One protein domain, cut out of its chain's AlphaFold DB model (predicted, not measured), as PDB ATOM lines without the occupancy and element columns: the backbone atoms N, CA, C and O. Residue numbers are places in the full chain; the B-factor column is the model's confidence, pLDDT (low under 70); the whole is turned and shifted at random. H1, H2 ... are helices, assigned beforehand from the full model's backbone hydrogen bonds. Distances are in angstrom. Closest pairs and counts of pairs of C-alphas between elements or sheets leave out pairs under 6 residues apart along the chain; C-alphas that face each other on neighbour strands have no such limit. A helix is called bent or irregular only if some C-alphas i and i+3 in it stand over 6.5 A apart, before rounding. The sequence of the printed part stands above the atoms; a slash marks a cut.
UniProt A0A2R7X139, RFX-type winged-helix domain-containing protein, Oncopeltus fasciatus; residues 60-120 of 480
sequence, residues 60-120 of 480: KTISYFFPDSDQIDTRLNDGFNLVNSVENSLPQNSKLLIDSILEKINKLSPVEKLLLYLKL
ATOM      1  N   LYS A  60      79.439  70.928 100.906       42.28
ATOM      2  CA  LYS A  60      80.282  71.436 102.013       42.28
ATOM      3  C   LYS A  60      81.672  70.771 102.063       42.28
ATOM      4  O   LYS A  60      82.594  71.332 102.646       42.28
ATOM      5  N   THR A  61      81.848  69.621 101.412       54.81
ATOM      6  CA  THR A  61      83.080  68.818 101.422       54.81
ATOM      7  C   THR A  61      84.288  69.505 100.770       54.81
ATOM      8  O   THR A  61      85.380  69.437 101.324       54.81
ATOM      9  N   ILE A  62      84.135  70.180  99.622       44.53
ATOM     10  CA  ILE A  62      85.299  70.701  98.870       44.53
ATOM     11  C   ILE A  62      85.911  71.924  99.569       44.53
ATOM     12  O   ILE A  62      87.123  71.973  99.766       44.53
ATOM     13  N   SER A  63      85.076  72.864 100.025       45.88
ATOM     14  CA  SER A  63      85.526  74.027 100.808       45.88
ATOM     15  C   SER A  63      86.177  73.615 102.137       45.88
ATOM     16  O   SER A  63      87.177  74.205 102.539       45.88
ATOM     17  N   TYR A  64      85.685  72.554 102.788       51.91
ATOM     18  CA  TYR A  64      86.246  72.067 104.054       51.91
ATOM     19  C   TYR A  64      87.674  71.501 103.929       51.91
ATOM     20  O   TYR A  64      88.427  71.527 104.907       51.91
ATOM     21  N   PHE A  65      88.061  71.007 102.746       46.06
ATOM     22  CA  PHE A  65      89.412  70.493 102.484       46.06
ATOM     23  C   PHE A  65      90.401  71.545 101.959       46.06
ATOM     24  O   PHE A  65      91.605  71.301 102.018       46.06
ATOM     25  N   PHE A  66      89.930  72.718 101.521       49.41
ATOM     26  CA  PHE A  66      90.776  73.838 101.088       49.41
ATOM     27  C   PHE A  66      90.299  75.184 101.678       49.41
ATOM     28  O   PHE A  66      89.787  76.027 100.938       49.41
ATOM     29  N   PRO A  67      90.445  75.400 103.002       47.56
ATOM     30  CA  PRO A  67      90.251  76.712 103.618       47.56
ATOM     31  C   PRO A  67      91.426  77.663 103.314       47.56
ATOM     32  O   PRO A  67      92.504  77.224 102.909       47.56
ATOM     33  N   ASP A  68      91.220  78.961 103.554       47.62
ATOM     34  CA  ASP A  68      92.221  80.013 103.331       47.62
ATOM     35  C   ASP A  68      93.541  79.815 104.095       47.62
ATOM     36  O   ASP A  68      93.607  79.142 105.128       47.62
ATOM     37  N   SER A  69      94.593  80.464 103.575       49.84
ATOM     38  CA  SER A  69      96.008  80.230 103.908       49.84
ATOM     39  C   SER A  69      96.328  80.158 105.407       49.84
ATOM     40  O   SER A  69      97.161  79.346 105.805       49.84
ATOM     41  N   ASP A  70      95.661  80.955 106.242       47.47
ATOM     42  CA  ASP A  70      95.946  81.049 107.681       47.47
ATOM     43  C   ASP A  70      95.401  79.853 108.493       47.47
ATOM     44  O   ASP A  70      95.867  79.570 109.599       47.47
ATOM     45  N   GLN A  71      94.432  79.104 107.950       48.66
ATOM     46  CA  GLN A  71      93.887  77.889 108.580       48.66
ATOM     47  C   GLN A  71      94.673  76.620 108.215       48.66
ATOM     48  O   GLN A  71      94.478  75.566 108.828       48.66
ATOM     49  N   ILE A  72      95.563  76.701 107.223       51.91
ATOM     50  CA  ILE A  72      96.335  75.557 106.729       51.91
ATOM     51  C   ILE A  72      97.408  75.159 107.752       51.91
ATOM     52  O   ILE A  72      97.476  73.994 108.147       51.91
ATOM     53  N   ASP A  73      98.185  76.120 108.260       45.84
ATOM     54  CA  ASP A  73      99.286  75.858 109.200       45.84
ATOM     55  C   ASP A  73      98.810  75.244 110.530       45.84
ATOM     56  O   ASP A  73      99.496  74.404 111.116       45.84
ATOM     57  N   THR A  74      97.611  75.593 111.005       50.50
ATOM     58  CA  THR A  74      97.050  75.002 112.234       50.50
ATOM     59  C   THR A  74      96.512  73.584 112.025       50.50
ATOM     60  O   THR A  74      96.585  72.778 112.950       50.50
ATOM     61  N   ARG A  75      96.031  73.235 110.822       48.22
ATOM     62  CA  ARG A  75      95.532  71.880 110.508       48.22
ATOM     63  C   ARG A  75      96.606  70.907 110.015       48.22
ATOM     64  O   ARG A  75      96.447  69.706 110.217       48.22
ATOM     65  N   LEU A  76      97.689  71.381 109.393       47.69
ATOM     66  CA  LEU A  76      98.754  70.508 108.873       47.69
ATOM     67  C   LEU A  76      99.738  69.996 109.937       47.69
ATOM     68  O   LEU A  76     100.416  69.001 109.684       47.69
ATOM     69  N   ASN A  77      99.816  70.628 111.113       50.34
ATOM     70  CA  ASN A  77     100.678  70.148 112.200       50.34
ATOM     71  C   ASN A  77     100.201  68.794 112.777       50.34
ATOM     72  O   ASN A  77     101.027  67.920 113.035       50.34
ATOM     73  N   ASP A  78      98.885  68.572 112.875       52.69
ATOM     74  CA  ASP A  78      98.285  67.311 113.341       52.69
ATOM     75  C   ASP A  78      97.803  66.438 112.167       52.69
ATOM     76  O   ASP A  78      96.607  66.182 111.994       52.69
ATOM     77  N   GLY A  79      98.736  65.927 111.356       54.25
ATOM     78  CA  GLY A  79      98.410  65.103 110.178       54.25
ATOM     79  C   GLY A  79      97.495  63.893 110.458       54.25
ATOM     80  O   GLY A  79      96.730  63.486 109.585       54.25
ATOM     81  N   PHE A  80      97.502  63.367 111.688       58.12
ATOM     82  CA  PHE A  80      96.605  62.296 112.145       58.12
ATOM     83  C   PHE A  80      95.118  62.703 112.136       58.12
ATOM     84  O   PHE A  80      94.255  61.910 111.760       58.12
ATOM     85  N   ASN A  81      94.809  63.949 112.510       61.06
ATOM     86  CA  ASN A  81      93.435  64.458 112.550       61.06
ATOM     87  C   ASN A  81      92.874  64.677 111.136       61.06
ATOM     88  O   ASN A  81      91.695  64.418 110.891       61.06
ATOM     89  N   LEU A  82      93.724  65.089 110.188       66.62
ATOM     90  CA  LEU A  82      93.337  65.252 108.786       66.62
ATOM     91  C   LEU A  82      92.993  63.907 108.128       66.62
ATOM     92  O   LEU A  82      91.947  63.808 107.489       66.62
ATOM     93  N   VAL A  83      93.815  62.868 108.324       64.19
ATOM     94  CA  VAL A  83      93.553  61.515 107.791       64.19
ATOM     95  C   VAL A  83      92.220  60.973 108.313       64.19
ATOM     96  O   VAL A  83      91.348  60.634 107.516       64.19
ATOM     97  N   ASN A  84      92.000  61.013 109.631       66.62
ATOM     98  CA  ASN A  84      90.744  60.573 110.243       66.62
ATOM     99  C   ASN A  84      89.523  61.365 109.726       66.62
ATOM    100  O   ASN A  84      88.437  60.806 109.572       66.62
ATOM    101  N   SER A  85      89.673  62.665 109.449       68.19
ATOM    102  CA  SER A  85      88.597  63.496 108.887       68.19
ATOM    103  C   SER A  85      88.277  63.129 107.431       68.19
ATOM    104  O   SER A  85      87.102  62.989 107.082       68.19
ATOM    105  N   VAL A  86      89.301  62.895 106.601       71.06
ATOM    106  CA  VAL A  86      89.148  62.419 105.215       71.06
ATOM    107  C   VAL A  86      88.487  61.042 105.186       71.06
ATOM    108  O   VAL A  86      87.495  60.853 104.485       71.06
ATOM    109  N   GLU A  87      88.974  60.090 105.984       71.00
ATOM    110  CA  GLU A  87      88.421  58.736 106.036       71.00
ATOM    111  C   GLU A  87      86.959  58.721 106.490       71.00
ATOM    112  O   GLU A  87      86.146  58.008 105.904       71.00
ATOM    113  N   ASN A  88      86.578  59.520 107.488       72.12
ATOM    114  CA  ASN A  88      85.179  59.604 107.922       72.12
ATOM    115  C   ASN A  88      84.259  60.286 106.891       72.12
ATOM    116  O   ASN A  88      83.053  60.051 106.914       72.12
ATOM    117  N   SER A  89      84.808  61.067 105.953       71.75
ATOM    118  CA  SER A  89      84.055  61.672 104.844       71.75
ATOM    119  C   SER A  89      83.973  60.795 103.582       71.75
ATOM    120  O   SER A  89      83.249  61.159 102.650       71.75
ATOM    121  N   LEU A  90      84.702  59.675 103.503       79.44
ATOM    122  CA  LEU A  90      84.747  58.815 102.313       79.44
ATOM    123  C   LEU A  90      83.743  57.648 102.391       79.44
ATOM    124  O   LEU A  90      83.678  56.960 103.413       79.44
ATOM    125  N   PRO A  91      82.995  57.350 101.308       80.56
ATOM    126  CA  PRO A  91      82.065  56.224 101.281       80.56
ATOM    127  C   PRO A  91      82.816  54.885 101.301       80.56
ATOM    128  O   PRO A  91      83.891  54.747 100.715       80.56
ATOM    129  N   GLN A  92      82.219  53.867 101.931       78.81
ATOM    130  CA  GLN A  92      82.874  52.579 102.208       78.81
ATOM    131  C   GLN A  92      83.466  51.899 100.960       78.81
ATOM    132  O   GLN A  92      84.559  51.341 101.022       78.81
ATOM    133  N   ASN A  93      82.793  52.002  99.809       81.06
ATOM    134  CA  ASN A  93      83.276  51.442  98.543       81.06
ATOM    135  C   ASN A  93      84.616  52.062  98.104       81.06
ATOM    136  O   ASN A  93      85.478  51.355  97.590       81.06
ATOM    137  N   SER A  94      84.820  53.364  98.336       82.12
ATOM    138  CA  SER A  94      86.087  54.038  98.033       82.12
ATOM    139  C   SER A  94      87.208  53.580  98.964       82.12
ATOM    140  O   SER A  94      88.330  53.416  98.494       82.12
ATOM    141  N   LYS A  95      86.909  53.303 100.243       82.81
ATOM    142  CA  LYS A  95      87.887  52.738 101.191       82.81
ATOM    143  C   LYS A  95      88.380  51.372 100.719       82.81
ATOM    144  O   LYS A  95      89.567  51.219 100.468       82.81
ATOM    145  N   LEU A  96      87.462  50.446 100.427       85.06
ATOM    146  CA  LEU A  96      87.802  49.100  99.942       85.06
ATOM    147  C   LEU A  96      88.604  49.113  98.624       85.06
ATOM    148  O   LEU A  96      89.455  48.250  98.401       85.06
ATOM    149  N   LEU A  97      88.366  50.097  97.747       88.00
ATOM    150  CA  LEU A  97      89.178  50.301  96.543       88.00
ATOM    151  C   LEU A  97      90.592  50.803  96.877       88.00
ATOM    152  O   LEU A  97      91.553  50.292  96.301       88.00
ATOM    153  N   ILE A  98      90.734  51.747  97.814       88.12
ATOM    154  CA  ILE A  98      92.034  52.230  98.310       88.12
ATOM    155  C   ILE A  98      92.803  51.089  98.992       88.12
ATOM    156  O   ILE A  98      93.959  50.860  98.645       88.12
ATOM    157  N   ASP A  99      92.159  50.310  99.861       86.44
ATOM    158  CA  ASP A  99      92.753  49.150 100.536       86.44
ATOM    159  C   ASP A  99      93.251  48.109  99.523       86.44
ATOM    160  O   ASP A  99      94.386  47.639  99.604       86.44
ATOM    161  N   SER A 100      92.450  47.807  98.492       90.69
ATOM    162  CA  SER A 100      92.854  46.906  97.406       90.69
ATOM    163  C   SER A 100      94.027  47.457  96.582       90.69
ATOM    164  O   SER A 100      94.861  46.686  96.100       90.69
ATOM    165  N   ILE A 101      94.120  48.778  96.405       89.38
ATOM    166  CA  ILE A 101      95.260  49.432  95.748       89.38
ATOM    167  C   ILE A 101      96.506  49.349  96.639       89.38
ATOM    168  O   ILE A 101      97.568  48.977  96.143       89.38
ATOM    169  N   LEU A 102      96.392  49.606  97.945       88.44
ATOM    170  CA  LEU A 102      97.492  49.473  98.906       88.44
ATOM    171  C   LEU A 102      97.999  48.027  98.999       88.44
ATOM    172  O   LEU A 102      99.209  47.801  98.999       88.44
ATOM    173  N   GLU A 103      97.107  47.035  98.996       90.69
ATOM    174  CA  GLU A 103      97.471  45.614  98.977       90.69
ATOM    175  C   GLU A 103      98.244  45.241  97.696       90.69
ATOM    176  O   GLU A 103      99.280  44.573  97.759       90.69
ATOM    177  N   LYS A 104      97.785  45.721  96.529       88.00
ATOM    178  CA  LYS A 104      98.481  45.547  95.242       88.00
ATOM    179  C   LYS A 104      99.853  46.221  95.249       88.00
ATOM    180  O   LYS A 104     100.832  45.585  94.870       88.00
ATOM    181  N   ILE A 105      99.946  47.465  95.726       89.38
ATOM    182  CA  ILE A 105     101.210  48.209  95.830       89.38
ATOM    183  C   ILE A 105     102.177  47.499  96.780       89.38
ATOM    184  O   ILE A 105     103.352  47.366  96.451       89.38
ATOM    185  N   ASN A 106     101.713  46.985  97.920       87.81
ATOM    186  CA  ASN A 106     102.568  46.271  98.869       87.81
ATOM    187  C   ASN A 106     103.223  45.025  98.253       87.81
ATOM    188  O   ASN A 106     104.402  44.785  98.522       87.81
ATOM    189  N   LYS A 107     102.517  44.305  97.370       92.31
ATOM    190  CA  LYS A 107     103.023  43.120  96.649       92.31
ATOM    191  C   LYS A 107     104.064  43.425  95.558       92.31
ATOM    192  O   LYS A 107     104.772  42.507  95.156       92.31
ATOM    193  N   LEU A 108     104.191  44.673  95.095       89.62
ATOM    194  CA  LEU A 108     105.176  45.060  94.072       89.62
ATOM    195  C   LEU A 108     106.627  44.967  94.582       89.62
ATOM    196  O   LEU A 108     106.919  45.263  95.747       89.62
ATOM    197  N   SER A 109     107.565  44.638  93.695       90.19
ATOM    198  CA  SER A 109     109.005  44.692  93.979       90.19
ATOM    199  C   SER A 109     109.505  46.136  94.180       90.19
ATOM    200  O   SER A 109     108.833  47.093  93.781       90.19
ATOM    201  N   PRO A 110     110.706  46.351  94.759       89.25
ATOM    202  CA  PRO A 110     111.274  47.694  94.920       89.25
ATOM    203  C   PRO A 110     111.432  48.473  93.603       89.25
ATOM    204  O   PRO A 110     111.270  49.692  93.589       89.25
ATOM    205  N   VAL A 111     111.705  47.780  92.491       90.12
ATOM    206  CA  VAL A 111     111.879  48.396  91.162       90.12
ATOM    207  C   VAL A 111     110.531  48.807  90.564       90.12
ATOM    208  O   VAL A 111     110.404  49.901  90.019       90.12
ATOM    209  N   GLU A 112     109.495  47.983  90.723       88.75
ATOM    210  CA  GLU A 112     108.131  48.325  90.300       88.75
ATOM    211  C   GLU A 112     107.538  49.454  91.152       88.75
ATOM    212  O   GLU A 112     106.874  50.339  90.617       88.75
ATOM    213  N   LYS A 113     107.837  49.484  92.459       88.25
ATOM    214  CA  LYS A 113     107.503  50.609  93.350       88.25
ATOM    215  C   LYS A 113     108.176  51.902  92.888       88.25
ATOM    216  O   LYS A 113     107.504  52.924  92.792       88.25
ATOM    217  N   LEU A 114     109.461  51.866  92.525       87.81
ATOM    218  CA  LEU A 114     110.158  53.021  91.946       87.81
ATOM    219  C   LEU A 114     109.510  53.484  90.628       87.81
ATOM    220  O   LEU A 114     109.263  54.676  90.455       87.81
ATOM    221  N   LEU A 115     109.172  52.556  89.726       86.38
ATOM    222  CA  LEU A 115     108.479  52.874  88.472       86.38
ATOM    223  C   LEU A 115     107.078  53.465  88.708       86.38
ATOM    224  O   LEU A 115     106.662  54.356  87.967       86.38
ATOM    225  N   LEU A 116     106.364  53.010  89.741       88.12
ATOM    226  CA  LEU A 116     105.087  53.582  90.164       88.12
ATOM    227  C   LEU A 116     105.266  55.016  90.682       88.12
ATOM    228  O   LEU A 116     104.566  55.908  90.211       88.12
ATOM    229  N   TYR A 117     106.228  55.270  91.578       85.12
ATOM    230  CA  TYR A 117     106.516  56.625  92.069       85.12
ATOM    231  C   TYR A 117     106.899  57.599  90.944       85.12
ATOM    232  O   TYR A 117     106.507  58.760  90.996       85.12
ATOM    233  N   LEU A 118     107.601  57.128  89.906       82.88
ATOM    234  CA  LEU A 118     107.946  57.922  88.718       82.88
ATOM    235  C   LEU A 118     106.765  58.160  87.757       82.88
ATOM    236  O   LEU A 118     106.826  59.082  86.947       82.88
ATOM    237  N   LYS A 119     105.706  57.341  87.819       78.94
ATOM    238  CA  LYS A 119     104.491  57.479  86.991       78.94
ATOM    239  C   LYS A 119     103.333  58.188  87.696       78.94
ATOM    240  O   LYS A 119     102.414  58.644  87.020       78.94
ATOM    241  N   LEU A 120     103.340  58.265  89.025       84.00
ATOM    242  CA  LEU A 120     102.304  58.963  89.786       84.00
ATOM    243  C   LEU A 120     102.399  60.482  89.546       84.00
ATOM    244  O   LEU A 120     103.471  61.056  89.770       84.00
TER     245      LEU A 120
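This is residues 60 to 120 of the 480 residues of the protein "RFX-type winged-helix domain-containing protein" of Oncopeltus fasciatus (UniProt A0A2R7X139). An open zigzag of five helices with few contacts: the longest, H4, makes one arm of a wide V, and H3 makes the other, the two meeting near their link. At the far end of H4 the chain folds back into H5, while at the far end of H3 the helix H2 sits crosswise at a corner and H1 runs loosely alongside H3. The printed part has 61 residues with five named helices, in the order H1, H2, H3, H4, H5, and no named strand; the class is all helix. The whole is only just loose, close to extended, with a radius of gyration of the C-alphas of 15.4 A, and its elongated outline spans 40 by 26 by 18 A.

H4, residues 92 to 107, is 22.9 A long from first to last C-alpha and begins with C-alpha 92 at (82.874, 52.579, 102.208). H5, residues 110 to 119, measures 14.3 A and ends with C-alpha 119 at (104.491, 57.479, 86.991). H3, residues 79 to 89, measures 15.7 A. H2, residues 69 to 76, measures 11.3 A; it is neither bent nor irregular, but only just: C-alphas 70 and 73 are 6.4 A apart. H1, residues 60 to 65, measures 9.2 A and begins with C-alpha 60 at (80.282, 71.436, 102.013).

H4 and H5 are close but not clearly touching; their closest C-alphas, those of Ile 105 and Lys 113, are 7.2 A apart. They run opposite ways at a steep tilt of 51 degrees. H4 and H3 are also close but not clearly touching, with the closest C-alphas, those of Lys 95 and Glu 87, 7.7 A apart. These two run opposite ways at a steep tilt of 51 degrees. H3 and H2 only just touch, and only at the corner by their link, with 3 pairs of C-alphas within 8 A. Their closest C-alphas are those of Leu 82 and Arg 75, 7.2 A apart, and their lines are about perpendicular at 84 degrees. H1 and H3 are close but not clearly touching, with the closest C-alphas, those of Thr 61 and Ser 89, 8.0 A apart; they run opposite ways at a shallow tilt of 21 degrees. H1 and H2 are apart, and H5 is apart from H1, H2 and H3. Each O i to N i+4 pair is within hydrogen-bond range in H1, H3, H4 and H5, and in H2 2 of 4 are.

The two C-alphas farthest apart are those of Asp 70 and Ser 109, at 41.0 A. Residues 68 to 74, 76 to 81 and 96 to 104 stand free. The printed part has no cut, and its four links are tight. The mean pLDDT of the printed part is 70.9, and residues 60 to 85 are under 70.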